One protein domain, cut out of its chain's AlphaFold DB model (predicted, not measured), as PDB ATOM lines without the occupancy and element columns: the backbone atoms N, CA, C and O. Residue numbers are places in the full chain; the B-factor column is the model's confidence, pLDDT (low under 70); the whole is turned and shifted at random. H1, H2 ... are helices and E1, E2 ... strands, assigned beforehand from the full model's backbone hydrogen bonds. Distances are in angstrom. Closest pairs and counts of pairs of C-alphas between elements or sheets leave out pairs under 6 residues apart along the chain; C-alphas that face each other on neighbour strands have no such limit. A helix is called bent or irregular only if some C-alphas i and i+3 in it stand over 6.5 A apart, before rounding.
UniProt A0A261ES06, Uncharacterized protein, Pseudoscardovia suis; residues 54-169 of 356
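This is residues 54 to 169 of the 356 residues of an uncharacterized protein of Pseudoscardovia suis (UniProt A0A261ES06). A narrow core of short parallel strands, E1 and E2, extended by short pairings with residues 54 to 55 and 141 to 142, has H2, H3 and the long H4 gathered over one side of it. H1 and H5 lie toward opposite ends of the elongated whole, and H4 runs from beside H5 back to H3. The printed part has 116 residues with five named helices and two named strands, in the order H1 E1 H2 H3 E2 H4 H5; the class is mostly helix, though under half of the residues are in named elements. It is compact, with a radius of gyration of the C-alphas of 14.3 A, and spans 46 by 29 by 21 A.

E1, residues 74 to 76, and E2, residues 103 to 105, are parallel neighbours at 16 degrees; N 75 and O 103 are 3.0 A apart and N 105 and O 75 2.8 A, both within hydrogen-bond range. With H2, residues 81 to 89, and H3, residues 91 to 98, between them they form a strand-helix-strand unit, two parallel neighbour strands joined through helices, with a right-handed crossover. H4, residues 117 to 136, is the hub, touching three helices. Its residues 130 to 134 touch H3 at a steep tilt of 52 degrees, closest at the C-alphas of Pro 91 and Cys 130, 5.6 A. Its residues 126 to 130 only just touch H2, with 3 pairs of C-alphas within 8 A, closest Val 88 and Cys 130 at 6.5 A. Its residues 117 to 124 touch H5, residues 150 to 156, at a shallow tilt of 19 degrees, closest at the C-alphas of Val 124 and Ser 156, 6.0 A. H1, residues 66 to 70, touches no helix. Every O i to N i+4 pair is within hydrogen-bond range in H1 and H4, against 3 of 5 in H2, 1 of 4 in H3 and 1 of 3 in H5; O i to N i+3 pairs within range are 4 of 5 in H3 and 2 of 4 in H5.

H4 measures 28.5 A, from C-alpha 117 at (372.646, 131.423, 257.227) to C-alpha 136 at (357.741, 124.035, 280.395). E1 measures 6.5 A and E2 6.9 A. H2 measures 11.3 A and H3 10.1 A; both are irregular, C-alphas 83 and 86 being 7.6 A apart and 93 and 96 7.2 A. H1 begins at C-alpha 66, (377.664, 132.086, 299.244), and measures 6.4 A; H5 measures 10.3 A.

The C-alphas farthest apart, of Thr 65 and Asp 151, are 46.5 A apart. The printed part has no cut; the links E2 to H4 and H4 to H5 are long. Residues 144 to 145 pair with 167 to 168, parallel. Mean pLDDT of the printed part is 84.3, with residues 60 to 68, 112, 148 to 149 and 151 under 70.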
ATOM      1  N   ILE A  54     375.151 135.867 287.233       85.94
ATOM      2  CA  ILE A  54     376.200 134.880 287.506       85.94
ATOM      3  C   ILE A  54     376.396 133.967 286.295       85.94
ATOM      4  O   ILE A  54     375.425 133.529 285.670       85.94
ATOM      5  N   SER A  55     377.650 133.677 285.954       87.75
ATOM      6  CA  SER A  55     377.969 132.778 284.846       87.75
ATOM      7  C   SER A  55     377.531 131.353 285.169       87.75
ATOM      8  O   SER A  55     377.699 130.877 286.293       87.75
ATOM      9  N   PHE A  56     377.045 130.623 284.164       86.81
ATOM     10  CA  PHE A  56     376.734 129.198 284.286       86.81
ATOM     11  C   PHE A  56     377.908 128.346 284.807       86.81
ATOM     12  O   PHE A  56     377.680 127.300 285.414       86.81
ATOM     13  N   THR A  57     379.160 128.754 284.591       85.12
ATOM     14  CA  THR A  57     380.335 128.033 285.119       85.12
ATOM     15  C   THR A  57     380.501 128.185 286.620       85.12
ATOM     16  O   THR A  57     381.022 127.281 287.268       85.12
ATOM     17  N   ASP A  58     380.031 129.303 287.162       84.56
ATOM     18  CA  ASP A  58     380.315 129.722 288.533       84.56
ATOM     19  C   ASP A  58     379.187 129.296 289.482       84.56
ATOM     20  O   ASP A  58     379.281 129.432 290.703       84.56
ATOM     21  N   ILE A  59     378.112 128.719 288.931       83.38
ATOM     22  CA  ILE A  59     377.030 128.142 289.720       83.38
ATOM     23  C   ILE A  59     377.528 126.889 290.454       83.38
ATOM     24  O   ILE A  59     377.918 125.882 289.850       83.38
ATOM     25  N   CYS A  60     377.491 126.946 291.782       68.88
ATOM     26  CA  CYS A  60     377.878 125.842 292.651       68.88
ATOM     27  C   CYS A  60     376.654 125.097 293.211       68.88
ATOM     28  O   CYS A  60     375.607 125.709 293.431       68.88
ATOM     29  N   PRO A  61     376.783 123.785 293.490       58.44
ATOM     30  CA  PRO A  61     375.804 123.045 294.277       58.44
ATOM     31  C   PRO A  61     375.657 123.618 295.695       58.44
ATOM     32  O   PRO A  61     376.558 124.261 296.225       58.44
ATOM     33  N   GLU A  62     374.508 123.331 296.302       55.69
ATOM     34  CA  GLU A  62     373.838 124.011 297.423       55.69
ATOM     35  C   GLU A  62     374.567 124.065 298.785       55.69
ATOM     36  O   GLU A  62     373.957 124.419 299.790       55.69
ATOM     37  N   THR A  63     375.855 123.738 298.859       53.19
ATOM     38  CA  THR A  63     376.545 123.428 300.122       53.19
ATOM     39  C   THR A  63     377.300 124.592 300.771       53.19
ATOM     40  O   THR A  63     377.816 124.426 301.873       53.19
ATOM     41  N   LYS A  64     377.367 125.778 300.148       58.47
ATOM     42  CA  LYS A  64     378.086 126.951 300.697       58.47
ATOM     43  C   LYS A  64     377.147 128.132 300.955       58.47
ATOM     44  O   LYS A  64     376.282 128.396 300.128       58.47
ATOM     45  N   THR A  65     377.356 128.896 302.029       56.09
ATOM     46  CA  THR A  65     376.578 130.109 302.383       56.09
ATOM     47  C   THR A  65     376.503 131.135 301.241       56.09
ATOM     48  O   THR A  65     375.458 131.734 301.003       56.09
ATOM     49  N   GLU A  66     377.577 131.262 300.462       59.19
ATOM     50  CA  GLU A  66     377.664 132.086 299.244       59.19
ATOM     51  C   GLU A  66     376.622 131.695 298.172       59.19
ATOM     52  O   GLU A  66     376.143 132.526 297.399       59.19
ATOM     53  N   THR A  67     376.175 130.436 298.185       60.84
ATOM     54  CA  THR A  67     375.152 129.904 297.276       60.84
ATOM     55  C   THR A  67     373.781 130.523 297.530       60.84
ATOM     56  O   THR A  67     373.012 130.663 296.587       60.84
ATOM     57  N   LEU A  68     373.461 130.938 298.763       65.25
ATOM     58  CA  LEU A  68     372.176 131.580 299.067       65.25
ATOM     59  C   LEU A  68     372.097 132.997 298.488       65.25
ATOM     60  O   LEU A  68     371.064 133.371 297.940       65.25
ATOM     61  N   ILE A  69     373.202 133.750 298.531       71.31
ATOM     62  CA  ILE A  69     373.307 135.075 297.899       71.31
ATOM     63  C   ILE A  69     373.244 134.929 296.375       71.31
ATOM     64  O   ILE A  69     372.578 135.699 295.694       71.31
ATOM     65  N   ASN A  70     373.873 133.899 295.810       78.81
ATOM     66  CA  ASN A  70     373.860 133.706 294.361       78.81
ATOM     67  C   ASN A  70     372.483 133.307 293.795       78.81
ATOM     68  O   ASN A  70     372.241 133.537 292.614       78.81
ATOM     69  N   ARG A  71     371.551 132.790 294.609       80.44
ATOM     70  CA  ARG A  71     370.177 132.463 294.173       80.44
ATOM     71  C   ARG A  71     369.346 133.691 293.794       80.44
ATOM     72  O   ARG A  71     368.439 133.571 292.974       80.44
ATOM     73  N   VAL A  72     369.656 134.875 294.339       83.00
ATOM     74  CA  VAL A  72     368.954 136.116 293.948       83.00
ATOM     75  C   VAL A  72     369.386 136.641 292.573       83.00
ATOM     76  O   VAL A  72     368.715 137.510 292.013       83.00
ATOM     77  N   LYS A  73     370.478 136.094 292.023       86.50
ATOM     78  CA  LYS A  73     371.047 136.457 290.725       86.50
ATOM     79  C   LYS A  73     370.383 135.683 289.586       86.50
ATOM     80  O   LYS A  73     369.807 134.611 289.789       86.50
ATOM     81  N   GLY A  74     370.486 136.222 288.377       89.44
ATOM     82  CA  GLY A  74     370.134 135.529 287.142       89.44
ATOM     83  C   GLY A  74     371.318 134.766 286.552       89.44
ATOM     84  O   GLY A  74     372.446 135.251 286.587       89.44
ATOM     85  N   VAL A  75     371.087 133.586 285.979       92.31
ATOM     86  CA  VAL A  75     372.157 132.804 285.330       92.31
ATOM     87  C   VAL A  75     372.322 133.241 283.877       92.31
ATOM     88  O   VAL A  75     371.341 133.250 283.135       92.31
ATOM     89  N   HIS A  76     373.548 133.554 283.450       92.50
ATOM     90  CA  HIS A  76     373.867 133.868 282.053       92.50
ATOM     91  C   HIS A  76     374.826 132.856 281.415       92.50
ATOM     92  O   HIS A  76     375.567 132.139 282.089       92.50
ATOM     93  N   PHE A  77     374.818 132.835 280.080       90.62
ATOM     94  CA  PHE A  77     375.639 131.959 279.236       90.62
ATOM     95  C   PHE A  77     376.558 132.749 278.293       90.62
ATOM     96  O   PHE A  77     376.960 132.238 277.258       90.62
ATOM     97  N   PHE A  78     376.888 133.993 278.645       87.12
ATOM     98  CA  PHE A  78     377.869 134.821 277.921       87.12
ATOM     99  C   PHE A  78     379.305 134.343 278.202       87.12
ATOM    100  O   PHE A  78     380.091 135.031 278.849       87.12
ATOM    101  N   ILE A  79     379.593 133.114 277.792       83.56
ATOM    102  CA  ILE A  79     380.857 132.392 277.948       83.56
ATOM    103  C   ILE A  79     381.125 131.604 276.661       83.56
ATOM    104  O   ILE A  79     380.274 131.565 275.781       83.56
ATOM    105  N   ASP A  80     382.277 130.947 276.547       79.00
ATOM    106  CA  ASP A  80     382.577 130.137 275.360       79.00
ATOM    107  C   ASP A  80     381.569 128.984 275.180       79.00
ATOM    108  O   ASP A  80     381.276 128.260 276.140       79.00
ATOM    109  N   ASP A  81     381.111 128.759 273.940       82.25
ATOM    110  CA  ASP A  81     380.135 127.721 273.567       82.25
ATOM    111  C   ASP A  81     380.459 126.339 274.146       82.25
ATOM    112  O   ASP A  81     379.570 125.621 274.617       82.25
ATOM    113  N   ASP A  82     381.737 125.960 274.159       79.69
ATOM    114  CA  ASP A  82     382.182 124.660 274.665       79.69
ATOM    115  C   ASP A  82     381.828 124.445 276.142       79.69
ATOM    116  O   ASP A  82     381.546 123.315 276.552       79.69
ATOM    117  N   ARG A  83     381.746 125.519 276.935       81.50
ATOM    118  CA  ARG A  83     381.431 125.452 278.369       81.50
ATOM    119  C   ARG A  83     379.958 125.152 278.649       81.50
ATOM    120  O   ARG A  83     379.641 124.622 279.713       81.50
ATOM    121  N   PHE A  84     379.055 125.441 277.709       88.12
ATOM    122  CA  PHE A  84     377.623 125.130 277.829       88.12
ATOM    123  C   PHE A  84     377.096 124.210 276.726       88.12
ATOM    124  O   PHE A  84     375.900 123.922 276.672       88.12
ATOM    125  N   ARG A  85     377.966 123.664 275.873       88.81
ATOM    126  CA  ARG A  85     377.590 122.727 274.806       88.81
ATOM    127  C   ARG A  85     376.766 121.547 275.319       88.81
ATOM    128  O   ARG A  85     375.834 121.103 274.651       88.81
ATOM    129  N   ALA A  86     377.084 121.046 276.513       88.81
ATOM    130  CA  ALA A  86     376.329 119.975 277.157       88.81
ATOM    131  C   ALA A  86     374.901 120.402 277.556       88.81
ATOM    132  O   ALA A  86     373.989 119.581 277.480       88.81
ATOM    133  N   VAL A  87     374.699 121.680 277.890       91.62
ATOM    134  CA  VAL A  87     373.398 122.284 278.223       91.62
ATOM    135  C   VAL A  87     372.522 122.411 276.984       91.62
ATOM    136  O   VAL A  87     371.378 121.973 276.989       91.62
ATOM    137  N   VAL A  88     373.078 122.943 275.892       90.75
ATOM    138  CA  VAL A  88     372.378 123.027 274.598       90.75
ATOM    139  C   VAL A  88     372.084 121.638 274.042       90.75
ATOM    140  O   VAL A  88     371.081 121.427 273.363       90.75
ATOM    141  N   LYS A  89     372.956 120.667 274.347       88.62
ATOM    142  CA  LYS A  89     372.686 119.262 274.088       88.62
ATOM    143  C   LYS A  89     371.475 118.844 274.926       88.62
ATOM    144  O   LYS A  89     370.428 118.717 274.323       88.62
ATOM    145  N   ASP A  90     371.566 118.609 276.229       88.69
ATOM    146  CA  ASP A  90     370.425 118.132 277.037       88.69
ATOM    147  C   ASP A  90     369.951 119.194 278.042       88.69
ATOM    148  O   ASP A  90     370.384 119.149 279.195       88.69
ATOM    149  N   PRO A  91     369.036 120.112 277.667       91.56
ATOM    150  CA  PRO A  91     368.613 121.196 278.554       91.56
ATOM    151  C   PRO A  91     367.880 120.691 279.799       91.56
ATOM    152  O   PRO A  91     368.009 121.304 280.860       91.56
ATOM    153  N   ASP A  92     367.159 119.568 279.692       89.75
ATOM    154  CA  ASP A  92     366.370 118.984 280.788       89.75
ATOM    155  C   ASP A  92     367.237 118.580 281.980       89.75
ATOM    156  O   ASP A  92     366.859 118.777 283.131       89.75
ATOM    157  N   LYS A  93     368.456 118.090 281.720       90.94
ATOM    158  CA  LYS A  93     369.392 117.668 282.776       90.94
ATOM    159  C   LYS A  93     369.845 118.817 283.672       90.94
ATOM    160  O   LYS A  93     370.335 118.574 284.770       90.94
ATOM    161  N   TYR A  94     369.720 120.055 283.201       92.25
ATOM    162  CA  TYR A  94     370.172 121.241 283.921       92.25
ATOM    163  C   TYR A  94     369.029 121.992 284.604       92.25
ATOM    164  O   TYR A  94     369.301 122.950 285.323       92.25
ATOM    165  N   VAL A  95     367.778 121.546 284.450       92.19
ATOM    166  CA  VAL A  95     366.598 122.162 285.080       92.19
ATOM    167  C   VAL A  95     366.771 122.260 286.592       92.19
ATOM    168  O   VAL A  95     366.658 123.351 287.144       92.19
ATOM    169  N   ASP A  96     367.120 121.159 287.262       90.88
ATOM    170  CA  ASP A  96     367.272 121.149 288.724       90.88
ATOM    171  C   ASP A  96     368.440 122.027 289.191       90.88
ATOM    172  O   ASP A  96     368.358 122.663 290.238       90.88
ATOM    173  N   LYS A  97     369.500 122.127 288.377       91.12
ATOM    174  CA  LYS A  97     370.664 122.985 288.651       91.12
ATOM    175  C   LYS A  97     370.320 124.473 288.539       91.12
ATOM    176  O   LYS A  97     370.900 125.294 289.242       91.12
ATOM    177  N   LEU A  98     369.408 124.820 287.635       93.06
ATOM    178  CA  LEU A  98     369.037 126.193 287.297       93.06
ATOM    179  C   LEU A  98     367.830 126.706 288.097       93.06
ATOM    180  O   LEU A  98     367.711 127.908 288.321       93.06
ATOM    181  N   ARG A  99     366.955 125.807 288.566       92.31
ATOM    182  CA  ARG A  99     365.736 126.122 289.330       92.31
ATOM    183  C   ARG A  99     365.949 127.041 290.547       92.31
ATOM    184  O   ARG A  99     365.066 127.858 290.788       92.31
ATOM    185  N   PRO A 100     367.050 126.952 291.321       90.12
ATOM    186  CA  PRO A 100     367.229 127.799 292.501       90.12
ATOM    187  C   PRO A 100     367.453 129.290 292.205       90.12
ATOM    188  O   PRO A 100     367.421 130.087 293.141       90.12
ATOM    189  N   TYR A 101     367.729 129.666 290.954       90.19
ATOM    190  CA  TYR A 101     368.082 131.033 290.568       90.19
ATOM    191  C   TYR A 101     366.856 131.864 290.174       90.19
ATOM    192  O   TYR A 101     365.858 131.336 289.684       90.19
ATOM    193  N   ARG A 102     366.944 133.190 290.349       89.62
ATOM    194  CA  ARG A 102     365.830 134.133 290.127       89.62
ATOM    195  C   ARG A 102     365.267 134.082 288.706       89.62
ATOM    196  O   ARG A 102     364.056 134.177 288.517       89.62
ATOM    197  N   PHE A 103     366.144 133.985 287.716       92.88
ATOM    198  CA  PHE A 103     365.804 133.766 286.314       92.88
ATOM    199  C   PHE A 103     367.028 133.227 285.569       92.88
ATOM    200  O   PHE A 103     368.152 133.255 286.072       92.88
ATOM    201  N   VAL A 104     366.816 132.751 284.350       95.00
ATOM    202  CA  VAL A 104     367.866 132.170 283.516       95.00
ATOM    203  C   VAL A 104     367.812 132.793 282.132       95.00
ATOM    204  O   VAL A 104     366.748 132.872 281.516       95.00
ATOM    205  N   LEU A 105     368.958 133.234 281.628       95.44
ATOM    206  CA  LEU A 105     369.093 133.627 280.234       95.44
ATOM    207  C   LEU A 105     369.243 132.373 279.371       95.44
ATOM    208  O   LEU A 105     369.929 131.430 279.754       95.44
ATOM    209  N   THR A 106     368.632 132.336 278.194       95.12
ATOM    210  CA  THR A 106     368.878 131.227 277.250       95.12
ATOM    211  C   THR A 106     370.345 131.191 276.780       95.12
ATOM    212  O   THR A 106     370.972 132.253 276.721       95.12
ATOM    213  N   PRO A 107     370.893 130.023 276.389       93.25
ATOM    214  CA  PRO A 107     372.277 129.913 275.928       93.25
ATOM    215  C   PRO A 107     372.561 130.769 274.691       93.25
ATOM    216  O   PRO A 107     371.825 130.690 273.705       93.25
ATOM    217  N   ASP A 108     373.634 131.556 274.720       84.50
ATOM    218  CA  ASP A 108     374.056 132.388 273.589       84.50
ATOM    219  C   ASP A 108     374.969 131.598 272.647       84.50
ATOM    220  O   ASP A 108     376.185 131.729 272.692       84.50
ATOM    221  N   VAL A 109     374.383 130.704 271.844       85.00
ATOM    222  CA  VAL A 109     375.146 129.912 270.866       85.00
ATOM    223  C   VAL A 109     375.757 130.854 269.832       85.00
ATOM    224  O   VAL A 109     375.023 131.571 269.147       85.00
ATOM    225  N   SER A 110     377.080 130.810 269.694       81.12
ATOM    226  CA  SER A 110     377.838 131.734 268.855       81.12
ATOM    227  C   SER A 110     377.350 131.742 267.403       81.12
ATOM    228  O   SER A 110     377.238 130.705 266.742       81.12
ATOM    229  N   GLN A 111     377.096 132.946 266.885       73.31
ATOM    230  CA  GLN A 111     376.700 133.188 265.498       73.31
ATOM    231  C   GLN A 111     377.810 133.940 264.771       73.31
ATOM    232  O   GLN A 111     377.915 135.161 264.853       73.31
ATOM    233  N   TYR A 112     378.656 133.216 264.049       68.81
ATOM    234  CA  TYR A 112     379.720 133.835 263.267       68.81
ATOM    235  C   TYR A 112     379.176 134.387 261.941       68.81
ATOM    236  O   TYR A 112     378.409 133.718 261.247       68.81
ATOM    237  N   ALA A 113     379.586 135.608 261.584       70.19
ATOM    238  CA  ALA A 113     379.131 136.316 260.381       70.19
ATOM    239  C   ALA A 113     379.440 135.575 259.071       70.19
ATOM    240  O   ALA A 113     378.698 135.682 258.100       70.19
ATOM    241  N   ASP A 114     380.546 134.837 259.064       73.00
ATOM    242  CA  ASP A 114     381.076 134.032 257.966       73.00
ATOM    243  C   ASP A 114     380.464 132.630 257.885       73.00
ATOM    244  O   ASP A 114     380.673 131.930 256.893       73.00
ATOM    245  N   LEU A 115     379.674 132.208 258.879       71.44
ATOM    246  CA  LEU A 115     378.939 130.954 258.775       71.44
ATOM    247  C   LEU A 115     377.710 131.104 257.866       71.44
ATOM    248  O   LEU A 115     377.024 132.128 257.920       71.44
ATOM    249  N   PRO A 116     377.350 130.064 257.093       78.19
ATOM    250  CA  PRO A 116     376.127 130.070 256.299       78.19
ATOM    251  C   PRO A 116     374.879 130.358 257.144       78.19
ATOM    252  O   PRO A 116     374.773 129.914 258.290       78.19
ATOM    253  N   LEU A 117     373.889 131.032 256.548       76.81
ATOM    254  CA  LEU A 117     372.646 131.423 257.227       76.81
ATOM    255  C   LEU A 117     371.946 130.242 257.920       76.81
ATOM    256  O   LEU A 117     371.393 130.413 259.001       76.81
ATOM    257  N   CYS A 118     372.012 129.031 257.354       83.06
ATOM    258  CA  CYS A 118     371.436 127.837 257.977       83.06
ATOM    259  C   CYS A 118     372.024 127.543 259.367       83.06
ATOM    260  O   CYS A 118     371.270 127.216 260.277       83.06
ATOM    261  N   TRP A 119     373.333 127.723 259.568       81.88
ATOM    262  CA  TRP A 119     373.982 127.524 260.869       81.88
ATOM    263  C   TRP A 119     373.580 128.601 261.874       81.88
ATOM    264  O   TRP A 119     373.344 128.291 263.041       81.88
ATOM    265  N   GLN A 120     373.433 129.846 261.414       83.31
ATOM    266  CA  GLN A 120     372.944 130.951 262.242       83.31
ATOM    267  C   GLN A 120     371.486 130.698 262.679       83.31
ATOM    268  O   GLN A 120     371.152 130.867 263.848       83.31
ATOM    269  N   ILE A 121     370.633 130.188 261.781       88.62
ATOM    270  CA  ILE A 121     369.256 129.776 262.109       88.62
ATOM    271  C   ILE A 121     369.255 128.631 263.132       88.62
ATOM    272  O   ILE A 121     368.497 128.683 264.099       88.62
ATOM    273  N   THR A 122     370.117 127.623 262.970       89.75
ATOM    274  CA  THR A 122     370.252 126.519 263.937       89.75
ATOM    275  C   THR A 122     370.728 126.998 265.310       89.75
ATOM    276  O   THR A 122     370.335 126.431 266.327       89.75
ATOM    277  N   ALA A 123     371.549 128.047 265.385       90.12
ATOM    278  CA  ALA A 123     371.921 128.654 266.662       90.12
ATOM    279  C   ALA A 123     370.705 129.298 267.357       90.12
ATOM    280  O   ALA A 123     370.479 129.048 268.544       90.12
ATOM    281  N   VAL A 124     369.878 130.044 266.609       91.69
ATOM    282  CA  VAL A 124     368.614 130.616 267.116       91.69
ATOM    283  C   VAL A 124     367.663 129.513 267.583       91.69
ATOM    284  O   VAL A 124     367.134 129.590 268.688       91.69
ATOM    285  N   GLU A 125     367.470 128.467 266.780       92.00
ATOM    286  CA  GLU A 125     366.674 127.291 267.152       92.00
ATOM    287  C   GLU A 125     367.197 126.664 268.456       92.00
ATOM    288  O   GLU A 125     366.437 126.518 269.414       92.00
ATOM    289  N   ARG A 126     368.516 126.422 268.510       91.88
ATOM    290  CA  ARG A 126     369.345 126.061 269.675       91.88
ATOM    291  C   ARG A 126     368.876 126.735 270.958       91.88
ATOM    292  O   ARG A 126     368.460 126.124 271.945       91.88
ATOM    293  N   ASN A 127     368.959 128.051 270.893       92.75
ATOM    294  CA  ASN A 127     368.636 128.949 271.976       92.75
ATOM    295  C   ASN A 127     367.154 128.847 272.394       92.75
ATOM    296  O   ASN A 127     366.860 128.667 273.580       92.75
ATOM    297  N   ARG A 128     366.215 128.932 271.437       93.94
ATOM    298  CA  ARG A 128     364.770 128.923 271.737       93.94
ATOM    299  C   ARG A 128     364.291 127.582 272.265       93.94
ATOM    300  O   ARG A 128     363.416 127.561 273.124       93.94
ATOM    301  N   MET A 129     364.880 126.483 271.800       93.56
ATOM    302  CA  MET A 129     364.613 125.144 272.319       93.56
ATOM    303  C   MET A 129     364.911 125.060 273.814       93.56
ATOM    304  O   MET A 129     364.028 124.682 274.580       93.56
ATOM    305  N   CYS A 130     366.107 125.482 274.241       94.81
ATOM    306  CA  CYS A 130     366.449 125.532 275.663       94.81
ATOM    307  C   CYS A 130     365.444 126.384 276.444       94.81
ATOM    308  O   CYS A 130     364.915 125.933 277.457       94.81
ATOM    309  N   GLY A 131     365.135 127.586 275.948       95.06
ATOM    310  CA  GLY A 131     364.217 128.494 276.631       95.06
ATOM    311  C   GLY A 131     362.801 127.940 276.779       95.06
ATOM    312  O   GLY A 131     362.243 127.966 277.873       95.06
ATOM    313  N   ALA A 132     362.234 127.394 275.703       94.12
ATOM    314  CA  ALA A 132     360.886 126.840 275.709       94.12
ATOM    315  C   ALA A 132     360.789 125.602 276.618       94.12
ATOM    316  O   ALA A 132     359.838 125.481 277.391       94.12
ATOM    317  N   MET A 133     361.797 124.724 276.592       93.31
ATOM    318  CA  MET A 133     361.862 123.554 277.477       93.31
ATOM    319  C   MET A 133     361.991 123.952 278.947       93.31
ATOM    320  O   MET A 133     361.312 123.399 279.810       93.31
ATOM    321  N   TRP A 134     362.825 124.941 279.260       95.25
ATOM    322  CA  TRP A 134     362.968 125.432 280.629       95.25
ATOM    323  C   TRP A 134     361.688 126.082 281.149       95.25
ATOM    324  O   TRP A 134     361.302 125.817 282.288       95.25
ATOM    325  N   GLN A 135     360.969 126.839 280.316       94.31
ATOM    326  CA  GLN A 135     359.654 127.368 280.684       94.31
ATOM    327  C   GLN A 135     358.630 126.262 280.952       94.31
ATOM    328  O   GLN A 135     357.885 126.355 281.926       94.31
ATOM    329  N   GLN A 136     358.610 125.195 280.144       92.31
ATOM    330  CA  GLN A 136     357.741 124.035 280.395       92.31
ATOM    331  C   GLN A 136     358.046 123.350 281.733       92.31
ATOM    332  O   GLN A 136     357.137 122.845 282.384       92.31
ATOM    333  N   ASN A 137     359.305 123.391 282.169       92.00
ATOM    334  CA  ASN A 137     359.758 122.870 283.458       92.00
ATOM    335  C   ASN A 137     359.656 123.891 284.617       92.00
ATOM    336  O   ASN A 137     360.179 123.643 285.709       92.00
ATOM    337  N   GLY A 138     358.984 125.027 284.399       92.56
ATOM    338  CA  GLY A 138     358.668 126.018 285.431       92.56
ATOM    339  C   GLY A 138     359.764 127.045 285.721       92.56
ATOM    340  O   GLY A 138     359.663 127.760 286.716       92.56
ATOM    341  N   LEU A 139     360.806 127.143 284.891       94.81
ATOM    342  CA  LEU A 139     361.837 128.169 285.059       94.81
ATOM    343  C   LEU A 139     361.345 129.531 284.553       94.81
ATOM    344  O   LEU A 139     360.559 129.643 283.604       94.81
ATOM    345  N   VAL A 140     361.864 130.586 285.176       94.50
ATOM    346  CA  VAL A 140     361.742 131.956 284.676       94.50
ATOM    347  C   VAL A 140     362.876 132.195 283.687       94.50
ATOM    348  O   VAL A 140     364.048 132.147 284.055       94.50
ATOM    349  N   VAL A 141     362.531 132.428 282.424       95.81
ATOM    350  CA  VAL A 141     363.475 132.486 281.308       95.81
ATOM    351  C   VAL A 141     363.410 133.846 280.629       95.81
ATOM    352  O   VAL A 141     362.334 134.328 280.281       95.81
ATOM    353  N   ILE A 142     364.580 134.432 280.376       94.19
ATOM    354  CA  ILE A 142     364.736 135.580 279.481       94.19
ATOM    355  C   ILE A 142     365.469 135.097 278.222       94.19
ATOM    356  O   ILE A 142     366.586 134.582 278.318       94.19
ATOM    357  N   PRO A 143     364.872 135.228 277.027       93.62
ATOM    358  CA  PRO A 143     365.545 134.867 275.791       93.62
ATOM    359  C   PRO A 143     366.706 135.818 275.494       93.62
ATOM    360  O   PRO A 143     366.610 137.035 275.650       93.62
ATOM    361  N   THR A 144     367.789 135.238 275.005       91.38
ATOM    362  CA  THR A 144     368.992 135.920 274.548       91.38
ATOM    363  C   THR A 144     368.908 136.090 273.038       91.38
ATOM    364  O   THR A 144     368.402 135.214 272.326       91.38
ATOM    365  N   VAL A 145     369.372 137.227 272.539       88.56
ATOM    366  CA  VAL A 145     369.380 137.571 271.122       88.56
ATOM    367  C   VAL A 145     370.794 137.969 270.718       88.56
ATOM    368  O   VAL A 145     371.385 138.875 271.298       88.56
ATOM    369  N   SER A 146     371.289 137.300 269.684       84.75
ATOM    370  CA  SER A 146     372.527 137.600 268.970       84.75
ATOM    371  C   SER A 146     372.292 137.404 267.467       84.75
ATOM    372  O   SER A 146     371.350 136.711 267.055       84.75
ATOM    373  N   TRP A 147     373.084 138.081 266.637       81.06
ATOM    374  CA  TRP A 147     373.048 137.962 265.177       81.06
ATOM    375  C   TRP A 147     374.468 138.021 264.616       81.06
ATOM    376  O   TRP A 147     375.258 138.879 265.002       81.06
ATOM    377  N   GLY A 148     374.789 137.114 263.695       69.62
ATOM    378  CA  GLY A 148     376.088 137.104 263.016       69.62
ATOM    379  C   GLY A 148     376.140 138.010 261.783       69.62
ATOM    380  O   GLY A 148     377.183 138.564 261.458       69.62
ATOM    381  N   SER A 149     375.023 138.181 261.075       67.19
ATOM    382  CA  SER A 149     374.963 138.869 259.781       67.19
ATOM    383  C   SER A 149     373.680 139.693 259.644       67.19
ATOM    384  O   SER A 149     372.746 139.568 260.438       67.19
ATOM    385  N   ARG A 150     373.607 140.542 258.609       71.19
ATOM    386  CA  ARG A 150     372.396 141.324 258.306       71.19
ATOM    387  C   ARG A 150     371.187 140.425 258.031       71.19
ATOM    388  O   ARG A 150     370.074 140.767 258.425       71.19
ATOM    389  N   ASP A 151     371.411 139.277 257.400       66.75
ATOM    390  CA  ASP A 151     370.345 138.348 257.023       66.75
ATOM    391  C   ASP A 151     369.779 137.606 258.240       66.75
ATOM    392  O   ASP A 151     368.561 137.411 258.344       66.75
ATOM    393  N   SER A 152     370.637 137.251 259.205       72.06
ATOM    394  CA  SER A 152     370.198 136.569 260.426       72.06
ATOM    395  C   SER A 152     369.454 137.472 261.397       72.06
ATOM    396  O   SER A 152     368.616 136.952 262.124       72.06
ATOM    397  N   TYR A 153     369.633 138.798 261.342       79.25
ATOM    398  CA  TYR A 153     368.907 139.746 262.200       79.25
ATOM    399  C   TYR A 153     367.389 139.499 262.208       79.25
ATOM    400  O   TYR A 153     366.760 139.438 263.262       79.25
ATOM    401  N   SER A 154     366.799 139.293 261.026       75.56
ATOM    402  CA  SER A 154     365.360 139.028 260.887       75.56
ATOM    403  C   SER A 154     364.917 137.713 261.545       75.56
ATOM    404  O   SER A 154     363.782 137.597 262.010       75.56
ATOM    405  N   VAL A 155     365.818 136.730 261.612       82.06
ATOM    406  CA  VAL A 155     365.580 135.406 262.196       82.06
ATOM    407  C   VAL A 155     365.873 135.404 263.697       82.06
ATOM    408  O   VAL A 155     365.193 134.702 264.440       82.06
ATOM    409  N   SER A 156     366.804 136.229 264.178       86.56
ATOM    410  CA  SER A 156     367.217 136.271 265.584       86.56
ATOM    411  C   SER A 156     366.078 136.588 266.554       86.56
ATOM    412  O   SER A 156     366.131 136.159 267.700       86.56
ATOM    413  N   PHE A 157     365.017 137.269 266.119       88.19
ATOM    414  CA  PHE A 157     363.838 137.543 266.955       88.19
ATOM    415  C   PHE A 157     362.721 136.496 266.827       88.19
ATOM    416  O   PHE A 157     361.724 136.565 267.548       88.19
ATOM    417  N   LEU A 158     362.859 135.512 265.933       88.88
ATOM    418  CA  LEU A 158     361.868 134.450 265.796       88.88
ATOM    419  C   LEU A 158     361.833 133.570 267.048       88.88
ATOM    420  O   LEU A 158     362.836 133.366 267.739       88.88
ATOM    421  N   GLY A 159     360.636 133.069 267.350       89.75
ATOM    422  CA  GLY A 159     360.400 132.262 268.542       89.75
ATOM    423  C   GLY A 159     360.387 133.053 269.853       89.75
ATOM    424  O   GLY A 159     360.328 132.434 270.904       89.75
ATOM    425  N   ILE A 160     360.428 134.391 269.831       91.88
ATOM    426  CA  ILE A 160     360.220 135.228 271.024       91.88
ATOM    427  C   ILE A 160     358.815 135.829 270.986       91.88
ATOM    428  O   ILE A 160     358.394 136.394 269.973       91.88
ATOM    429  N   GLU A 161     358.094 135.751 272.103       86.88
ATOM    430  CA  GLU A 161     356.828 136.459 272.254       86.88
ATOM    431  C   GLU A 161     356.998 137.978 272.174       86.88
ATOM    432  O   GLU A 161     357.895 138.567 272.781       86.88
ATOM    433  N   LYS A 162     356.111 138.638 271.423       83.12
ATOM    434  CA  LYS A 162     356.142 140.095 271.281       83.12
ATOM    435  C   LYS A 162     356.063 140.769 272.650       83.12
ATOM    436  O   LYS A 162     355.362 140.305 273.544       83.12
ATOM    437  N   GLU A 163     356.776 141.887 272.781       81.94
ATOM    438  CA  GLU A 163     356.882 142.651 274.031       81.94
ATOM    439  C   GLU A 163     357.493 141.867 275.207       81.94
ATOM    440  O   GLU A 163     357.275 142.232 276.369       81.94
ATOM    441  N   SER A 164     358.214 140.776 274.934       85.50
ATOM    442  CA  SER A 164     359.050 140.114 275.929       85.50
ATOM    443  C   SER A 164     360.309 140.932 276.210       85.50
ATOM    444  O   SER A 164     360.811 141.660 275.354       85.50
ATOM    445  N   ILE A 165     360.842 140.762 277.415       86.94
ATOM    446  CA  ILE A 165     362.203 141.174 277.746       86.94
ATOM    447  C   ILE A 165     363.160 140.236 277.003       86.94
ATOM    448  O   ILE A 165     362.899 139.033 276.916       86.94
ATOM    449  N   VAL A 166     364.250 140.788 276.473       89.81
ATOM    450  CA  VAL A 166     365.332 140.032 275.838       89.81
ATOM    451  C   VAL A 166     366.670 140.486 276.409       89.81
ATOM    452  O   VAL A 166     366.831 141.656 276.753       89.81
ATOM    453  N   ALA A 167     367.629 139.572 276.496       88.56
ATOM    454  CA  ALA A 167     369.021 139.898 276.771       88.56
ATOM    455  C   ALA A 167     369.795 139.940 275.449       88.56
ATOM    456  O   ALA A 167     369.584 139.090 274.588       88.56
ATOM    457  N   VAL A 168     370.690 140.906 275.271       84.25
ATOM    458  CA  VAL A 168     371.523 141.011 274.064       84.25
ATOM    459  C   VAL A 168     372.977 140.874 274.478       84.25
ATOM    460  O   VAL A 168     373.439 141.607 275.351       84.25
ATOM    461  N   ALA A 169     373.687 139.929 273.868       70.75
ATOM    462  CA  ALA A 169     375.123 139.809 274.059       70.75
ATOM    463  C   ALA A 169     375.846 140.855 273.205       70.75
ATOM    464  O   ALA A 169     375.590 140.976 272.009       70.75
TER     465      ALA A 169